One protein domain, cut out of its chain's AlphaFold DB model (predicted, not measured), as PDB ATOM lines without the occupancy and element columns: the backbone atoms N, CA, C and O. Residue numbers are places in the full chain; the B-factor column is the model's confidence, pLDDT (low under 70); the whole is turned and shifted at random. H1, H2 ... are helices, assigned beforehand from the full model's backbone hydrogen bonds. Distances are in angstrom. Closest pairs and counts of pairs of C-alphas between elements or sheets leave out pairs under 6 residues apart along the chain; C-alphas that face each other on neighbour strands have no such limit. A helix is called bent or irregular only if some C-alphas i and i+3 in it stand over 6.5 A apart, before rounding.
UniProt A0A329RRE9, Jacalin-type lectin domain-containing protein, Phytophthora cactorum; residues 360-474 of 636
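AT A GLANCE: This is residues 360 to 474 of the 636 residues of the protein "Jacalin-type lectin domain-containing protein" of Phytophthora cactorum (UniProt A0A329RRE9). Three long helices, H2, H4 and H5, lie side by side in an elongated up-and-down bundle, each running against the one before it, and the short helix H3 packs on H2 and H5 near one end. The short helices H1 and H6 are attached at the side of this bundle, the end of H1 making a corner with the first part of H2, and H6 packing on H5 at a steep tilt after the chain folds back. The printed part has 115 residues with six named helices, H1 to H6 in chain order, and no named strand; its class is all helix. It is compact, with a radius of gyration of the C-alphas of 14.6 A, and spans 48 by 29 by 23 A.

HOW THE PARTS SIT: H5, residues 434 to 458, and H2, residues 372 to 394, are the hubs, touching four helices each. They touch each other at a shallow tilt of 26 degrees, the same way, through residues 448 to 456 of H5 and 381 to 389 of H2 alone; the closest C-alphas are those of Val 388 and Leu 455, 6.6 A. H4, residues 411 to 431, touches H2 at a shallow tilt of 9 degrees, opposite ways, with the C-alphas of Cys 373 and Cys 424 closest at 5.0 A. H4 and H5 form a helical hairpin at a shallow tilt of 32 degrees, only just short of steep; the closest C-alphas, of Leu 428 and Ala 437, are 5.3 A apart. H4 has a kink of 28 degrees near residue 424 and is irregular, C-alphas 414 and 417 being 7.1 A apart. H3, residues 400 to 408, forms a helical hairpin with H2 and touches residues 453 to 457 of H5 alone, the C-alphas of Arg 404 and Val 456 closest at 6.0 A. H1, residues 360 to 368, is about perpendicular to H2, at 80 degrees, and touches its residues 373 to 378 alone; the C-alphas of Met 367 and Gly 374 are closest, 3.9 A. H6, residues 465 to 474, touches H5 at a steep tilt of 59 degrees, with the C-alphas of Thr 447 and Val 467 closest at 6.3 A. H1 and H6 only just touch, with 3 pairs of C-alphas within 8 A, the closest those of Val 360 and Ala 468, 5.3 A. H4 and H6 are apart. In H1, H2, H3, H5 and H6 every O i to N i+4 pair is within hydrogen-bond range; in H4, 9 of 17 are.

IN THESE COORDINATES: H5 measures 36.3 A from first to last C-alpha, H2 32.8 A and H4 30.6 A. H1 begins at C-alpha 360, (-51.903, 50.443, -40.857), H5 at C-alpha 434, (-48.160, 29.678, -41.062), and H6 ends at C-alpha 474, (-56.788, 49.057, -53.974).

THE WHOLE: The C-alphas farthest apart, of Gly 397 and Tyr 431, are 48.2 A apart. The printed part has no cut; the link from H5 to H6 is short and the other links are tight. Mean pLDDT of the printed part is 76.8, with residues 360 to 372, 374 to 376, 431 to 432 and 462 to 474 under 70.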
ATOM      1  N   VAL A 360     -52.537  49.474 -41.773       40.38
ATOM      2  CA  VAL A 360     -51.903  50.443 -40.857       40.38
ATOM      3  C   VAL A 360     -52.269  50.099 -39.422       40.38
ATOM      4  O   VAL A 360     -51.383  50.107 -38.580       40.38
ATOM      5  N   ASP A 361     -53.536  49.785 -39.140       45.28
ATOM      6  CA  ASP A 361     -54.002  49.481 -37.783       45.28
ATOM      7  C   ASP A 361     -53.321  48.217 -37.260       45.28
ATOM      8  O   ASP A 361     -52.811  48.224 -36.148       45.28
ATOM      9  N   GLU A 362     -53.191  47.181 -38.095       50.47
ATOM     10  CA  GLU A 362     -52.465  45.958 -37.732       50.47
ATOM     11  C   GLU A 362     -50.964  46.196 -37.532       50.47
ATOM     12  O   GLU A 362     -50.358  45.624 -36.626       50.47
ATOM     13  N   LEU A 363     -50.346  47.048 -38.357       49.34
ATOM     14  CA  LEU A 363     -48.926  47.374 -38.247       49.34
ATOM     15  C   LEU A 363     -48.632  48.261 -37.035       49.34
ATOM     16  O   LEU A 363     -47.655  48.029 -36.327       49.34
ATOM     17  N   GLN A 364     -49.458  49.275 -36.800       53.25
ATOM     18  CA  GLN A 364     -49.335  50.196 -35.681       53.25
ATOM     19  C   GLN A 364     -49.644  49.470 -34.371       53.25
ATOM     20  O   GLN A 364     -48.878  49.607 -33.424       53.25
ATOM     21  N   GLU A 365     -50.664  48.608 -34.339       56.59
ATOM     22  CA  GLU A 365     -50.946  47.707 -33.218       56.59
ATOM     23  C   GLU A 365     -49.761  46.766 -32.968       56.59
ATOM     24  O   GLU A 365     -49.287  46.677 -31.840       56.59
ATOM     25  N   LEU A 366     -49.187  46.145 -34.005       58.53
ATOM     26  CA  LEU A 366     -47.990  45.307 -33.873       58.53
ATOM     27  C   LEU A 366     -46.771  46.107 -33.374       58.53
ATOM     28  O   LEU A 366     -46.021  45.618 -32.534       58.53
ATOM     29  N   MET A 367     -46.574  47.345 -33.831       57.28
ATOM     30  CA  MET A 367     -45.497  48.222 -33.357       57.28
ATOM     31  C   MET A 367     -45.727  48.733 -31.927       57.28
ATOM     32  O   MET A 367     -44.755  48.970 -31.207       57.28
ATOM     33  N   ASP A 368     -46.979  48.926 -31.517       53.31
ATOM     34  CA  ASP A 368     -47.375  49.457 -30.208       53.31
ATOM     35  C   ASP A 368     -47.642  48.383 -29.161       53.31
ATOM     36  O   ASP A 368     -47.649  48.683 -27.965       53.31
ATOM     37  N   THR A 369     -47.763  47.124 -29.578       59.12
ATOM     38  CA  THR A 369     -47.691  45.997 -28.656       59.12
ATOM     39  C   THR A 369     -46.369  46.051 -27.891       59.12
ATOM     40  O   THR A 369     -45.309  46.358 -28.442       59.12
ATOM     41  N   ASN A 370     -46.408  45.711 -26.601       59.78
ATOM     42  CA  ASN A 370     -45.212  45.547 -25.768       59.78
ATOM     43  C   ASN A 370     -44.472  44.232 -26.111       59.78
ATOM     44  O   ASN A 370     -44.053  43.483 -25.229       59.78
ATOM     45  N   SER A 371     -44.414  43.912 -27.404       68.06
ATOM     46  CA  SER A 371     -43.828  42.711 -27.968       68.06
ATOM     47  C   SER A 371     -42.355  42.908 -28.289       68.06
ATOM     48  O   SER A 371     -41.853  44.029 -28.443       68.06
ATOM     49  N   THR A 372     -41.649  41.788 -28.448       69.62
ATOM     50  CA  THR A 372     -40.262  41.841 -28.907       69.62
ATOM     51  C   THR A 372     -40.231  42.308 -30.360       69.62
ATOM     52  O   THR A 372     -39.443  43.194 -30.683       69.62
ATOM     53  N   CYS A 373     -41.117  41.798 -31.222       72.50
ATOM     54  CA  CYS A 373     -41.187  42.225 -32.617       72.50
ATOM     55  C   CYS A 373     -41.467  43.737 -32.761       72.50
ATOM     56  O   CYS A 373     -40.715  44.427 -33.452       72.50
ATOM     57  N   GLY A 374     -42.466  44.286 -32.064       65.19
ATOM     58  CA  GLY A 374     -42.839  45.704 -32.150       65.19
ATOM     59  C   GLY A 374     -41.702  46.656 -31.769       65.19
ATOM     60  O   GLY A 374     -41.395  47.603 -32.502       65.19
ATOM     61  N   TYR A 375     -40.989  46.359 -30.675       69.12
ATOM     62  CA  TYR A 375     -39.801  47.119 -30.271       69.12
ATOM     63  C   TYR A 375     -38.666  47.036 -31.308       69.12
ATOM     64  O   TYR A 375     -38.019  48.045 -31.609       69.12
ATOM     65  N   GLN A 376     -38.429  45.857 -31.898       69.94
ATOM     66  CA  GLN A 376     -37.394  45.694 -32.926       69.94
ATOM     67  C   GLN A 376     -37.737  46.436 -34.223       69.94
ATOM     68  O   GLN A 376     -36.853  47.050 -34.820       69.94
ATOM     69  N   LEU A 377     -39.006  46.450 -34.640       73.75
ATOM     70  CA  LEU A 377     -39.445  47.192 -35.828       73.75
ATOM     71  C   LEU A 377     -39.290  48.708 -35.643       73.75
ATOM     72  O   LEU A 377     -38.874  49.402 -36.576       73.75
ATOM     73  N   LYS A 378     -39.535  49.227 -34.430       70.94
ATOM     74  CA  LYS A 378     -39.248  50.628 -34.074       70.94
ATOM     75  C   LYS A 378     -37.755  50.948 -34.229       70.94
ATOM     76  O   LYS A 378     -37.407  51.881 -34.949       70.94
ATOM     77  N   ARG A 379     -36.865  50.117 -33.668       76.25
ATOM     78  CA  ARG A 379     -35.403  50.282 -33.818       76.25
ATOM     79  C   ARG A 379     -34.929  50.178 -35.267       76.25
ATOM     80  O   ARG A 379     -34.061  50.945 -35.673       76.25
ATOM     81  N   LEU A 380     -35.486  49.247 -36.045       81.50
ATOM     82  CA  LEU A 380     -35.185  49.127 -37.471       81.50
ATOM     83  C   LEU A 380     -35.593  50.401 -38.217       81.50
ATOM     84  O   LEU A 380     -34.835  50.877 -39.054       81.50
ATOM     85  N   THR A 381     -36.752  50.977 -37.896       77.12
ATOM     86  CA  THR A 381     -37.222  52.230 -38.506       77.12
ATOM     87  C   THR A 381     -36.243  53.373 -38.251       77.12
ATOM     88  O   THR A 381     -35.822  54.036 -39.200       77.12
ATOM     89  N   ASP A 382     -35.810  53.563 -37.003       76.00
ATOM     90  CA  ASP A 382     -34.821  54.592 -36.658       76.00
ATOM     91  C   ASP A 382     -33.483  54.344 -37.365       76.00
ATOM     92  O   ASP A 382     -32.872  55.266 -37.907       76.00
ATOM     93  N   HIS A 383     -33.050  53.081 -37.424       87.31
ATOM     94  CA  HIS A 383     -31.836  52.699 -38.133       87.31
ATOM     95  C   HIS A 383     -31.922  53.000 -39.637       87.31
ATOM     96  O   HIS A 383     -30.982  53.551 -40.202       87.31
ATOM     97  N   VAL A 384     -33.056  52.709 -40.282       85.75
ATOM     98  CA  VAL A 384     -33.298  53.023 -41.698       85.75
ATOM     99  C   VAL A 384     -33.238  54.532 -41.940       85.75
ATOM    100  O   VAL A 384     -32.553  54.969 -42.864       85.75
ATOM    101  N   ILE A 385     -33.893  55.332 -41.092       82.62
ATOM    102  CA  ILE A 385     -33.875  56.801 -41.180       82.62
ATOM    103  C   ILE A 385     -32.439  57.327 -41.098       82.62
ATOM    104  O   ILE A 385     -32.014  58.109 -41.951       82.62
ATOM    105  N   LEU A 386     -31.676  56.881 -40.098       86.06
ATOM    106  CA  LEU A 386     -30.292  57.307 -39.897       86.06
ATOM    107  C   LEU A 386     -29.389  56.881 -41.059       86.06
ATOM    108  O   LEU A 386     -28.642  57.707 -41.579       86.06
ATOM    109  N   SER A 387     -29.488  55.628 -41.499       90.31
ATOM    110  CA  SER A 387     -28.653  55.074 -42.568       90.31
ATOM    111  C   SER A 387     -28.926  55.728 -43.925       90.31
ATOM    112  O   SER A 387     -27.983  56.048 -44.652       90.31
ATOM    113  N   VAL A 388     -30.191  55.996 -44.274       88.94
ATOM    114  CA  VAL A 388     -30.516  56.706 -45.525       88.94
ATOM    115  C   VAL A 388     -30.023  58.153 -45.469       88.94
ATOM    116  O   VAL A 388     -29.402  58.623 -46.425       88.94
ATOM    117  N   ASN A 389     -30.225  58.850 -44.348       87.25
ATOM    118  CA  ASN A 389     -29.759  60.229 -44.183       87.25
ATOM    119  C   ASN A 389     -28.228  60.340 -44.180       87.25
ATOM    120  O   ASN A 389     -27.689  61.265 -44.785       87.25
ATOM    121  N   ASP A 390     -27.512  59.391 -43.578       89.81
ATOM    122  CA  ASP A 390     -26.048  59.328 -43.627       89.81
ATOM    123  C   ASP A 390     -25.536  59.187 -45.068       89.81
ATOM    124  O   ASP A 390     -24.643  59.924 -45.493       89.81
ATOM    125  N   VAL A 391     -26.154  58.307 -45.865       90.50
ATOM    126  CA  VAL A 391     -25.813  58.155 -47.286       90.50
ATOM    127  C   VAL A 391     -26.085  59.441 -48.064       90.50
ATOM    128  O   VAL A 391     -25.241  59.830 -48.873       90.50
ATOM    129  N   ARG A 392     -27.203  60.133 -47.812       87.12
ATOM    130  CA  ARG A 392     -27.495  61.436 -48.437       87.12
ATOM    131  C   ARG A 392     -26.453  62.487 -48.061       87.12
ATOM    132  O   ARG A 392     -25.904  63.139 -48.944       87.12
ATOM    133  N   ASN A 393     -26.130  62.608 -46.776       87.56
ATOM    134  CA  ASN A 393     -25.185  63.604 -46.268       87.56
ATOM    135  C   ASN A 393     -23.768  63.385 -46.814       87.56
ATOM    136  O   ASN A 393     -23.105  64.339 -47.215       87.56
ATOM    137  N   LYS A 394     -23.320  62.126 -46.898       90.88
ATOM    138  CA  LYS A 394     -22.018  61.763 -47.485       90.88
ATOM    139  C   LYS A 394     -21.952  61.965 -49.000       90.88
ATOM    140  O   LYS A 394     -20.860  61.990 -49.555       90.88
ATOM    141  N   ASN A 395     -23.097  62.078 -49.672       87.56
ATOM    142  CA  ASN A 395     -23.203  62.198 -51.125       87.56
ATOM    143  C   ASN A 395     -24.056  63.420 -51.507       87.56
ATOM    144  O   ASN A 395     -24.944  63.318 -52.348       87.56
ATOM    145  N   SER A 396     -23.790  64.579 -50.902       78.19
ATOM    146  CA  SER A 396     -24.590  65.803 -51.081       78.19
ATOM    147  C   SER A 396     -24.674  66.318 -52.529       78.19
ATOM    148  O   SER A 396     -25.602  67.053 -52.852       78.19
ATOM    149  N   GLY A 397     -23.744  65.922 -53.405       81.38
ATOM    150  CA  GLY A 397     -23.766  66.223 -54.843       81.38
ATOM    151  C   GLY A 397     -24.396  65.143 -55.733       81.38
ATOM    152  O   GLY A 397     -24.409  65.303 -56.950       81.38
ATOM    153  N   ALA A 398     -24.869  64.030 -55.166       88.06
ATOM    154  CA  ALA A 398     -25.469  62.933 -55.921       88.06
ATOM    155  C   ALA A 398     -26.957  63.192 -56.200       88.06
ATOM    156  O   ALA A 398     -27.668  63.775 -55.379       88.06
ATOM    157  N   THR A 399     -27.449  62.732 -57.351       91.44
ATOM    158  CA  THR A 399     -28.876  62.849 -57.687       91.44
ATOM    159  C   THR A 399     -29.722  61.899 -56.835       91.44
ATOM    160  O   THR A 399     -29.221  60.907 -56.304       91.44
ATOM    161  N   ILE A 400     -31.035  62.139 -56.748       90.06
ATOM    162  CA  ILE A 400     -31.970  61.217 -56.072       90.06
ATOM    163  C   ILE A 400     -31.839  59.795 -56.642       90.06
ATOM    164  O   ILE A 400     -31.819  58.828 -55.885       90.06
ATOM    165  N   ASN A 401     -31.654  59.661 -57.958       91.19
ATOM    166  CA  ASN A 401     -31.500  58.365 -58.620       91.19
ATOM    167  C   ASN A 401     -30.182  57.671 -58.226       91.19
ATOM    168  O   ASN A 401     -30.153  56.455 -58.031       91.19
ATOM    169  N   ASP A 402     -29.094  58.429 -58.043       92.00
ATOM    170  CA  ASP A 402     -27.830  57.896 -57.514       92.00
ATOM    171  C   ASP A 402     -27.991  57.375 -56.084       92.00
ATOM    172  O   ASP A 402     -27.515  56.280 -55.765       92.00
ATOM    173  N   ILE A 403     -28.697  58.131 -55.237       92.31
ATOM    174  CA  ILE A 403     -29.023  57.714 -53.871       92.31
ATOM    175  C   ILE A 403     -29.908  56.460 -53.896       92.31
ATOM    176  O   ILE A 403     -29.594  55.501 -53.190       92.31
ATOM    177  N   ARG A 404     -30.944  56.403 -54.746       92.19
ATOM    178  CA  ARG A 404     -31.842  55.241 -54.892       92.19
ATOM    179  C   ARG A 404     -31.073  53.974 -55.251       92.19
ATOM    180  O   ARG A 404     -31.224  52.940 -54.597       92.19
ATOM    181  N   VAL A 405     -30.189  54.047 -56.247       92.56
ATOM    182  CA  VAL A 405     -29.366  52.899 -56.653       92.56
ATOM    183  C   VAL A 405     -28.411  52.480 -55.540       92.56
ATOM    184  O   VAL A 405     -28.296  51.287 -55.258       92.56
ATOM    185  N   ARG A 406     -27.766  53.433 -54.861       93.50
ATOM    186  CA  ARG A 406     -26.844  53.140 -53.755       93.50
ATOM    187  C   ARG A 406     -27.556  52.489 -52.565       93.50
ATOM    188  O   ARG A 406     -27.061  51.494 -52.043       93.50
ATOM    189  N   ILE A 407     -28.714  53.013 -52.164       93.12
ATOM    190  CA  ILE A 407     -29.508  52.486 -51.049       93.12
ATOM    191  C   ILE A 407     -30.097  51.117 -51.387       93.12
ATOM    192  O   ILE A 407     -29.940  50.194 -50.591       93.12
ATOM    193  N   SER A 408     -30.689  50.939 -52.573       91.88
ATOM    194  CA  SER A 408     -31.283  49.650 -52.977       91.88
ATOM    195  C   SER A 408     -30.282  48.488 -52.975       91.88
ATOM    196  O   SER A 408     -30.669  47.338 -52.798       91.88
ATOM    197  N   ARG A 409     -28.985  48.782 -53.135       91.00
ATOM    198  CA  ARG A 409     -27.889  47.800 -53.149       91.00
ATOM    199  C   ARG A 409     -27.101  47.723 -51.838       91.00
ATOM    200  O   ARG A 409     -26.087  47.032 -51.770       91.00
ATOM    201  N   SER A 410     -27.523  48.459 -50.815       92.50
ATOM    202  CA  SER A 410     -26.854  48.499 -49.513       92.50
ATOM    203  C   SER A 410     -27.179  47.269 -48.656       92.50
ATOM    204  O   SER A 410     -28.163  46.564 -48.897       92.50
ATOM    205  N   SER A 411     -26.375  47.023 -47.613       90.94
ATOM    206  CA  SER A 411     -26.675  45.984 -46.611       90.94
ATOM    207  C   SER A 411     -28.012  46.225 -45.914       90.94
ATOM    208  O   SER A 411     -28.707  45.258 -45.606       90.94
ATOM    209  N   LEU A 412     -28.399  47.493 -45.740       90.81
ATOM    210  CA  LEU A 412     -29.662  47.886 -45.130       90.81
ATOM    211  C   LEU A 412     -30.848  47.211 -45.833       90.81
ATOM    212  O   LEU A 412     -31.637  46.516 -45.198       90.81
ATOM    213  N   VAL A 413     -30.932  47.371 -47.158       90.56
ATOM    214  CA  VAL A 413     -32.029  46.835 -47.978       90.56
ATOM    215  C   VAL A 413     -31.890  45.333 -48.196       90.56
ATOM    216  O   VAL A 413     -32.867  44.602 -48.072       90.56
ATOM    217  N   LEU A 414     -30.682  44.857 -48.499       90.12
ATOM    218  CA  LEU A 414     -30.483  43.479 -48.952       90.12
ATOM    219  C   LEU A 414     -30.302  42.462 -47.818       90.12
ATOM    220  O   LEU A 414     -30.359  41.259 -48.068       90.12
ATOM    221  N   LYS A 415     -30.031  42.909 -46.585       88.12
ATOM    222  CA  LYS A 415     -29.712  42.017 -45.455       88.12
ATOM    223  C   LYS A 415     -30.431  42.396 -44.170       88.12
ATOM    224  O   LYS A 415     -31.044  41.535 -43.549       88.12
ATOM    225  N   GLU A 416     -30.372  43.658 -43.765       88.56
ATOM    226  CA  GLU A 416     -30.814  44.064 -42.428       88.56
ATOM    227  C   GLU A 416     -32.337  44.134 -42.311       88.56
ATOM    228  O   GLU A 416     -32.894  43.504 -41.413       88.56
ATOM    229  N   ILE A 417     -33.020  44.805 -43.249       88.75
ATOM    230  CA  ILE A 417     -34.492  44.834 -43.306       88.75
ATOM    231  C   ILE A 417     -35.072  43.411 -43.461       88.75
ATOM    232  O   ILE A 417     -35.949  43.044 -42.669       88.75
ATOM    233  N   PRO A 418     -34.600  42.563 -44.403       89.69
ATOM    234  CA  PRO A 418     -35.099  41.196 -44.533       89.69
ATOM    235  C   PRO A 418     -34.902  40.354 -43.271       89.69
ATOM    236  O   PRO A 418     -35.816  39.623 -42.894       89.69
ATOM    237  N   ALA A 419     -33.747  40.470 -42.605       86.25
ATOM    238  CA  ALA A 419     -33.465  39.726 -41.382       86.25
ATOM    239  C   ALA A 419     -34.359  40.184 -40.225       86.25
ATOM    240  O   ALA A 419     -34.999  39.359 -39.579       86.25
ATOM    241  N   ALA A 420     -34.449  41.492 -39.988       83.12
ATOM    242  CA  ALA A 420     -35.244  42.045 -38.899       83.12
ATOM    243  C   ALA A 420     -36.746  41.760 -39.072       83.12
ATOM    244  O   ALA A 420     -37.387  41.317 -38.122       83.12
ATOM    245  N   THR A 421     -37.290  41.911 -40.285       84.31
ATOM    246  CA  THR A 421     -38.686  41.527 -40.570       84.31
ATOM    247  C   THR A 421     -38.910  40.022 -40.422       84.31
ATOM    248  O   THR A 421     -39.952  39.612 -39.923       84.31
ATOM    249  N   ASN A 422     -37.936  39.180 -40.789       87.19
ATOM    250  CA  ASN A 422     -38.064  37.731 -40.643       87.19
ATOM    251  C   ASN A 422     -38.054  37.266 -39.184       87.19
ATOM    252  O   ASN A 422     -38.756  36.320 -38.858       87.19
ATOM    253  N   ASN A 423     -37.317  37.914 -38.283       82.94
ATOM    254  CA  ASN A 423     -37.271  37.470 -36.882       82.94
ATOM    255  C   ASN A 423     -38.579  37.698 -36.125       82.94
ATOM    256  O   ASN A 423     -38.850  36.989 -35.161       82.94
ATOM    257  N   CYS A 424     -39.441  38.592 -36.614       79.69
ATOM    258  CA  CYS A 424     -40.817  38.673 -36.135       79.69
ATOM    259  C   CYS A 424     -41.588  37.357 -36.324       79.69
ATOM    260  O   CYS A 424     -42.559  37.122 -35.615       79.69
ATOM    261  N   MET A 425     -41.151  36.467 -37.227       81.62
ATOM    262  CA  MET A 425     -41.818  35.188 -37.470       81.62
ATOM    263  C   MET A 425     -41.815  34.254 -36.258       81.62
ATOM    264  O   MET A 425     -42.752  33.473 -36.144       81.62
ATOM    265  N   GLU A 426     -40.827  34.312 -35.351       79.56
ATOM    266  CA  GLU A 426     -40.856  33.488 -34.126       79.56
ATOM    267  C   GLU A 426     -42.113  33.794 -33.301       79.56
ATOM    268  O   GLU A 426     -42.817  32.883 -32.869       79.56
ATOM    269  N   GLU A 427     -42.421  35.082 -33.151       75.62
ATOM    270  CA  GLU A 427     -43.594  35.562 -32.430       75.62
ATOM    271  C   GLU A 427     -44.874  35.369 -33.251       75.62
ATOM    272  O   GLU A 427     -45.842  34.802 -32.759       75.62
ATOM    273  N   LEU A 428     -44.878  35.752 -34.534       74.94
ATOM    274  CA  LEU A 428     -46.059  35.618 -35.397       74.94
ATOM    275  C   LEU A 428     -46.544  34.164 -35.481       74.94
ATOM    276  O   LEU A 428     -47.744  33.910 -35.432       74.94
ATOM    277  N   LEU A 429     -45.627  33.198 -35.567       77.56
ATOM    278  CA  LEU A 429     -45.967  31.775 -35.644       77.56
ATOM    279  C   LEU A 429     -46.493  31.198 -34.321       77.56
ATOM    280  O   LEU A 429     -47.017  30.084 -34.330       77.56
ATOM    281  N   SER A 430     -46.376  31.909 -33.193       75.62
ATOM    282  CA  SER A 430     -46.914  31.433 -31.913       75.62
ATOM    283  C   SER A 430     -48.426  31.637 -31.792       75.62
ATOM    284  O   SER A 430     -49.055  30.968 -30.975       75.62
ATOM    285  N   TYR A 431     -49.009  32.555 -32.573       69.12
ATOM    286  CA  TYR A 431     -50.433  32.902 -32.485       69.12
ATOM    287  C   TYR A 431     -51.155  33.050 -33.837       69.12
ATOM    288  O   TYR A 431     -52.385  33.067 -33.853       69.12
ATOM    289  N   LYS A 432     -50.442  33.128 -34.970       65.62
ATOM    290  CA  LYS A 432     -51.022  33.091 -36.326       65.62
ATOM    291  C   LYS A 432     -50.785  31.736 -36.994       65.62
ATOM    292  O   LYS A 432     -49.867  30.990 -36.655       65.62
ATOM    293  N   THR A 433     -51.596  31.434 -38.007       73.50
ATOM    294  CA  THR A 433     -51.319  30.324 -38.929       73.50
ATOM    295  C   THR A 433     -50.015  30.586 -39.694       73.50
ATOM    296  O   THR A 433     -49.598  31.737 -39.839       73.50
ATOM    297  N   LYS A 434     -49.371  29.530 -40.227       76.25
ATOM    298  CA  LYS A 434     -48.160  29.678 -41.062       76.25
ATOM    299  C   LYS A 434     -48.424  30.692 -42.180       76.25
ATOM    300  O   LYS A 434     -47.673  31.643 -42.318       76.25
ATOM    301  N   GLN A 435     -49.525  30.541 -42.911       74.88
ATOM    302  CA  GLN A 435     -49.890  31.445 -43.998       74.88
ATOM    303  C   GLN A 435     -50.014  32.910 -43.538       74.88
ATOM    304  O   GLN A 435     -49.264  33.759 -44.015       74.88
ATOM    305  N   ALA A 436     -50.852  33.192 -42.535       70.62
ATOM    306  CA  ALA A 436     -51.068  34.558 -42.055       70.62
ATOM    307  C   ALA A 436     -49.794  35.201 -41.473       70.62
ATOM    308  O   ALA A 436     -49.586  36.411 -41.589       70.62
ATOM    309  N   ALA A 437     -48.908  34.412 -40.853       75.12
ATOM    310  CA  ALA A 437     -47.617  34.899 -40.372       75.12
ATOM    311  C   ALA A 437     -46.714  35.355 -41.532       75.12
ATOM    312  O   ALA A 437     -46.136  36.441 -41.477       75.12
ATOM    313  N   PHE A 438     -46.626  34.554 -42.599       80.81
ATOM    314  CA  PHE A 438     -45.831  34.897 -43.778       80.81
ATOM    315  C   PHE A 438     -46.411  36.114 -44.525       80.81
ATOM    316  O   PHE A 438     -45.651  37.017 -44.868       80.81
ATOM    317  N   GLU A 439     -47.736  36.209 -44.674       76.06
ATOM    318  CA  GLU A 439     -48.414  37.396 -45.226       76.06
ATOM    319  C   GLU A 439     -48.102  38.664 -44.418       76.06
ATOM    320  O   GLU A 439     -47.735  39.692 -44.990       76.06
ATOM    321  N   THR A 440     -48.155  38.573 -43.083       74.50
ATOM    322  CA  THR A 440     -47.809  39.688 -42.185       74.50
ATOM    323  C   THR A 440     -46.356  40.134 -42.396       74.50
ATOM    324  O   THR A 440     -46.068  41.324 -42.507       74.50
ATOM    325  N   ARG A 441     -45.411  39.194 -42.507       82.31
ATOM    326  CA  ARG A 441     -43.998  39.507 -42.770       82.31
ATOM    327  C   ARG A 441     -43.784  40.151 -44.138       82.31
ATOM    328  O   ARG A 441     -42.979  41.075 -44.270       82.31
ATOM    329  N   ASP A 442     -44.472  39.671 -45.164       79.94
ATOM    330  CA  ASP A 442     -44.339  40.217 -46.513       79.94
ATOM    331  C   ASP A 442     -44.928  41.635 -46.592       79.94
ATOM    332  O   ASP A 442     -44.353  42.505 -47.253       79.94
ATOM    333  N   LEU A 443     -46.000  41.908 -45.840       75.81
ATOM    334  CA  LEU A 443     -46.513  43.259 -45.618       75.81
ATOM    335  C   LEU A 443     -45.466  44.149 -44.927       75.81
ATOM    336  O   LEU A 443     -45.182  45.234 -45.433       75.81
ATOM    337  N   LEU A 444     -44.816  43.677 -43.853       77.44
ATOM    338  CA  LEU A 444     -43.735  44.422 -43.184       77.44
ATOM    339  C   LEU A 444     -42.626  44.819 -44.167       77.44
ATOM    340  O   LEU A 444     -42.194  45.973 -44.196       77.44
ATOM    341  N   ARG A 445     -42.179  43.884 -45.012       84.12
ATOM    342  CA  ARG A 445     -41.147  44.140 -46.031       84.12
ATOM    343  C   ARG A 445     -41.575  45.212 -47.032       84.12
ATOM    344  O   ARG A 445     -40.778  46.098 -47.342       84.12
ATOM    345  N   LYS A 446     -42.828  45.175 -47.497       79.31
ATOM    346  CA  LYS A 446     -43.390  46.210 -48.381       79.31
ATOM    347  C   LYS A 446     -43.444  47.576 -47.692       79.31
ATOM    348  O   LYS A 446     -43.062  48.570 -48.304       79.31
ATOM    349  N   THR A 447     -43.829  47.633 -46.419       75.56
ATOM    350  CA  THR A 447     -43.828  48.880 -45.638       75.56
ATOM    351  C   THR A 447     -42.426  49.479 -45.554       75.56
ATOM    352  O   THR A 447     -42.241  50.652 -45.873       75.56
ATOM    353  N   PHE A 448     -41.413  48.678 -45.207       82.56
ATOM    354  CA  PHE A 448     -40.028  49.160 -45.176       82.56
ATOM    355  C   PHE A 448     -39.516  49.594 -46.550       82.56
ATOM    356  O   PHE A 448     -38.769  50.568 -46.624       82.56
ATOM    357  N   SER A 449     -39.952  48.944 -47.632       81.88
ATOM    358  CA  SER A 449     -39.652  49.398 -48.994       81.88
ATOM    359  C   SER A 449     -40.133  50.825 -49.241       81.88
ATOM    360  O   SER A 449     -39.392  51.630 -49.800       81.88
ATOM    361  N   VAL A 450     -41.341  51.170 -48.794       78.69
ATOM    362  CA  VAL A 450     -41.874  52.528 -48.967       78.69
ATOM    363  C   VAL A 450     -41.250  53.524 -48.003       78.69
ATOM    364  O   VAL A 450     -40.996  54.654 -48.405       78.69
ATOM    365  N   ILE A 451     -40.930  53.129 -46.768       79.56
ATOM    366  CA  ILE A 451     -40.165  53.989 -45.850       79.56
ATOM    367  C   ILE A 451     -38.825  54.374 -46.487       79.56
ATOM    368  O   ILE A 451     -38.463  55.550 -46.506       79.56
ATOM    369  N   VAL A 452     -38.107  53.393 -47.045       87.62
ATOM    370  CA  VAL A 452     -36.840  53.624 -47.748       87.62
ATOM    371  C   VAL A 452     -37.042  54.556 -48.943       87.62
ATOM    372  O   VAL A 452     -36.292  55.520 -49.077       87.62
ATOM    373  N   ASP A 453     -38.051  54.314 -49.781       84.69
ATOM    374  CA  ASP A 453     -38.313  55.152 -50.955       84.69
ATOM    375  C   ASP A 453     -38.685  56.600 -50.581       84.69
ATOM    376  O   ASP A 453     -38.119  57.547 -51.127       84.69
ATOM    377  N   GLN A 454     -39.536  56.798 -49.572       81.56
ATOM    378  CA  GLN A 454     -39.868  58.128 -49.048       81.56
ATOM    379  C   GLN A 454     -38.618  58.868 -48.561       81.56
ATOM    380  O   GLN A 454     -38.388  60.013 -48.944       81.56
ATOM    381  N   LEU A 455     -37.749  58.209 -47.793       85.44
ATOM    382  CA  LEU A 455     -36.502  58.820 -47.323       85.44
ATOM    383  C   LEU A 455     -35.537  59.144 -48.475       85.44
ATOM    384  O   LEU A 455     -34.850  60.171 -48.450       85.44
ATOM    385  N   VAL A 456     -35.490  58.304 -49.511       87.75
ATOM    386  CA  VAL A 456     -34.713  58.564 -50.731       87.75
ATOM    387  C   VAL A 456     -35.273  59.767 -51.499       87.75
ATOM    388  O   VAL A 456     -34.496  60.585 -51.992       87.75
ATOM    389  N   ASN A 457     -36.591  59.943 -51.542       85.31
ATOM    390  CA  ASN A 457     -37.232  61.016 -52.301       85.31
ATOM    391  C   ASN A 457     -37.271  62.345 -51.528       85.31
ATOM    392  O   ASN A 457     -36.797  63.364 -52.029       85.31
ATOM    393  N   THR A 458     -37.775  62.343 -50.295       83.12
ATOM    394  CA  THR A 458     -38.103  63.560 -49.529       83.12
ATOM    395  C   THR A 458     -37.277  63.753 -48.257       83.12
ATOM    396  O   THR A 458     -37.476  64.747 -47.566       83.12
ATOM    397  N   ALA A 459     -36.356  62.834 -47.929       80.00
ATOM    398  CA  ALA A 459     -35.600  62.804 -46.661       80.00
ATOM    399  C   ALA A 459     -36.470  62.680 -45.392       80.00
ATOM    400  O   ALA A 459     -35.971  62.754 -44.268       80.00
ATOM    401  N   THR A 460     -37.770  62.459 -45.561       79.56
ATOM    402  CA  THR A 460     -38.758  62.298 -44.495       79.56
ATOM    403  C   THR A 460     -39.604  61.064 -44.785       79.56
ATOM    404  O   THR A 460     -39.630  60.568 -45.906       79.56
ATOM    405  N   THR A 461     -40.281  60.529 -43.772       74.00
ATOM    406  CA  THR A 461     -41.170  59.375 -43.937       74.00
ATOM    407  C   THR A 461     -42.380  59.510 -43.030       74.00
ATOM    408  O   THR A 461     -42.264  59.967 -41.892       74.00
ATOM    409  N   ASN A 462     -43.538  59.073 -43.522       68.81
ATOM    410  CA  ASN A 462     -44.744  58.909 -42.711       68.81
ATOM    411  C   ASN A 462     -44.846  57.499 -42.106       68.81
ATOM    412  O   ASN A 462     -45.930  57.082 -41.718       68.81
ATOM    413  N   LYS A 463     -43.735  56.750 -42.060       67.06
ATOM    414  CA  LYS A 463     -43.649  55.386 -41.512       67.06
ATOM    415  C   LYS A 463     -44.584  54.377 -42.194       67.06
ATOM    416  O   LYS A 463     -44.969  53.384 -41.591       67.06
ATOM    417  N   GLY A 464     -44.914  54.605 -43.467       57.53
ATOM    418  CA  GLY A 464     -45.663  53.649 -44.281       57.53
ATOM    419  C   GLY A 464     -47.186  53.773 -44.214       57.53
ATOM    420  O   GLY A 464     -47.856  52.941 -44.818       57.53
ATOM    421  N   VAL A 465     -47.735  54.825 -43.584       58.81
ATOM    422  CA  VAL A 465     -49.188  55.130 -43.576       58.81
ATOM    423  C   VAL A 465     -49.787  55.047 -44.987       58.81
ATOM    424  O   VAL A 465     -50.823  54.430 -45.205       58.81
ATOM    425  N   PHE A 466     -49.059  55.568 -45.976       49.44
ATOM    426  CA  PHE A 466     -49.498  55.575 -47.370       49.44
ATOM    427  C   PHE A 466     -49.568  54.179 -48.015       49.44
ATOM    428  O   PHE A 466     -50.418  53.949 -48.864       49.44
ATOM    429  N   VAL A 467     -48.711  53.227 -47.620       55.88
ATOM    430  CA  VAL A 467     -48.699  51.863 -48.198       55.88
ATOM    431  C   VAL A 467     -49.985  51.141 -47.891       55.88
ATOM    432  O   VAL A 467     -50.573  50.502 -48.757       55.88
ATOM    433  N   ALA A 468     -50.384  51.224 -46.633       54.56
ATOM    434  CA  ALA A 468     -51.517  50.493 -46.143       54.56
ATOM    435  C   ALA A 468     -52.830  51.174 -46.544       54.56
ATOM    436  O   ALA A 468     -53.751  50.464 -46.933       54.56
ATOM    437  N   GLU A 469     -52.889  52.511 -46.610       55.03
ATOM    438  CA  GLU A 469     -54.001  53.211 -47.270       55.03
ATOM    439  C   GLU A 469     -54.124  52.816 -48.749       55.03
ATOM    440  O   GLU A 469     -55.210  52.460 -49.194       55.03
ATOM    441  N   GLN A 470     -53.027  52.812 -49.515       59.00
ATOM    442  CA  GLN A 470     -53.067  52.445 -50.932       59.00
ATOM    443  C   GLN A 470     -53.425  50.976 -51.163       59.00
ATOM    444  O   GLN A 470     -54.223  50.690 -52.049       59.00
ATOM    445  N   GLN A 471     -52.854  50.044 -50.394       59.94
ATOM    446  CA  GLN A 471     -53.160  48.617 -50.524       59.94
ATOM    447  C   GLN A 471     -54.590  48.308 -50.100       59.94
ATOM    448  O   GLN A 471     -55.274  47.600 -50.826       59.94
ATOM    449  N   TYR A 472     -55.059  48.881 -48.989       55.69
ATOM    450  CA  TYR A 472     -56.444  48.735 -48.549       55.69
ATOM    451  C   TYR A 472     -57.411  49.323 -49.578       55.69
ATOM    452  O   TYR A 472     -58.338  48.644 -50.007       55.69
ATOM    453  N   MET A 473     -57.171  50.556 -50.037       50.00
ATOM    454  CA  MET A 473     -58.024  51.188 -51.044       50.00
ATOM    455  C   MET A 473     -58.021  50.410 -52.350       50.00
ATOM    456  O   MET A 473     -59.075  50.267 -52.957       50.00
ATOM    457  N   LEU A 474     -56.877  49.882 -52.779       60.47
ATOM    458  CA  LEU A 474     -56.788  49.057 -53.974       60.47
ATOM    459  C   LEU A 474     -57.500  47.712 -53.796       60.47
ATOM    460  O   LEU A 474     -58.229  47.314 -54.692       60.47
TER     461      LEU A 474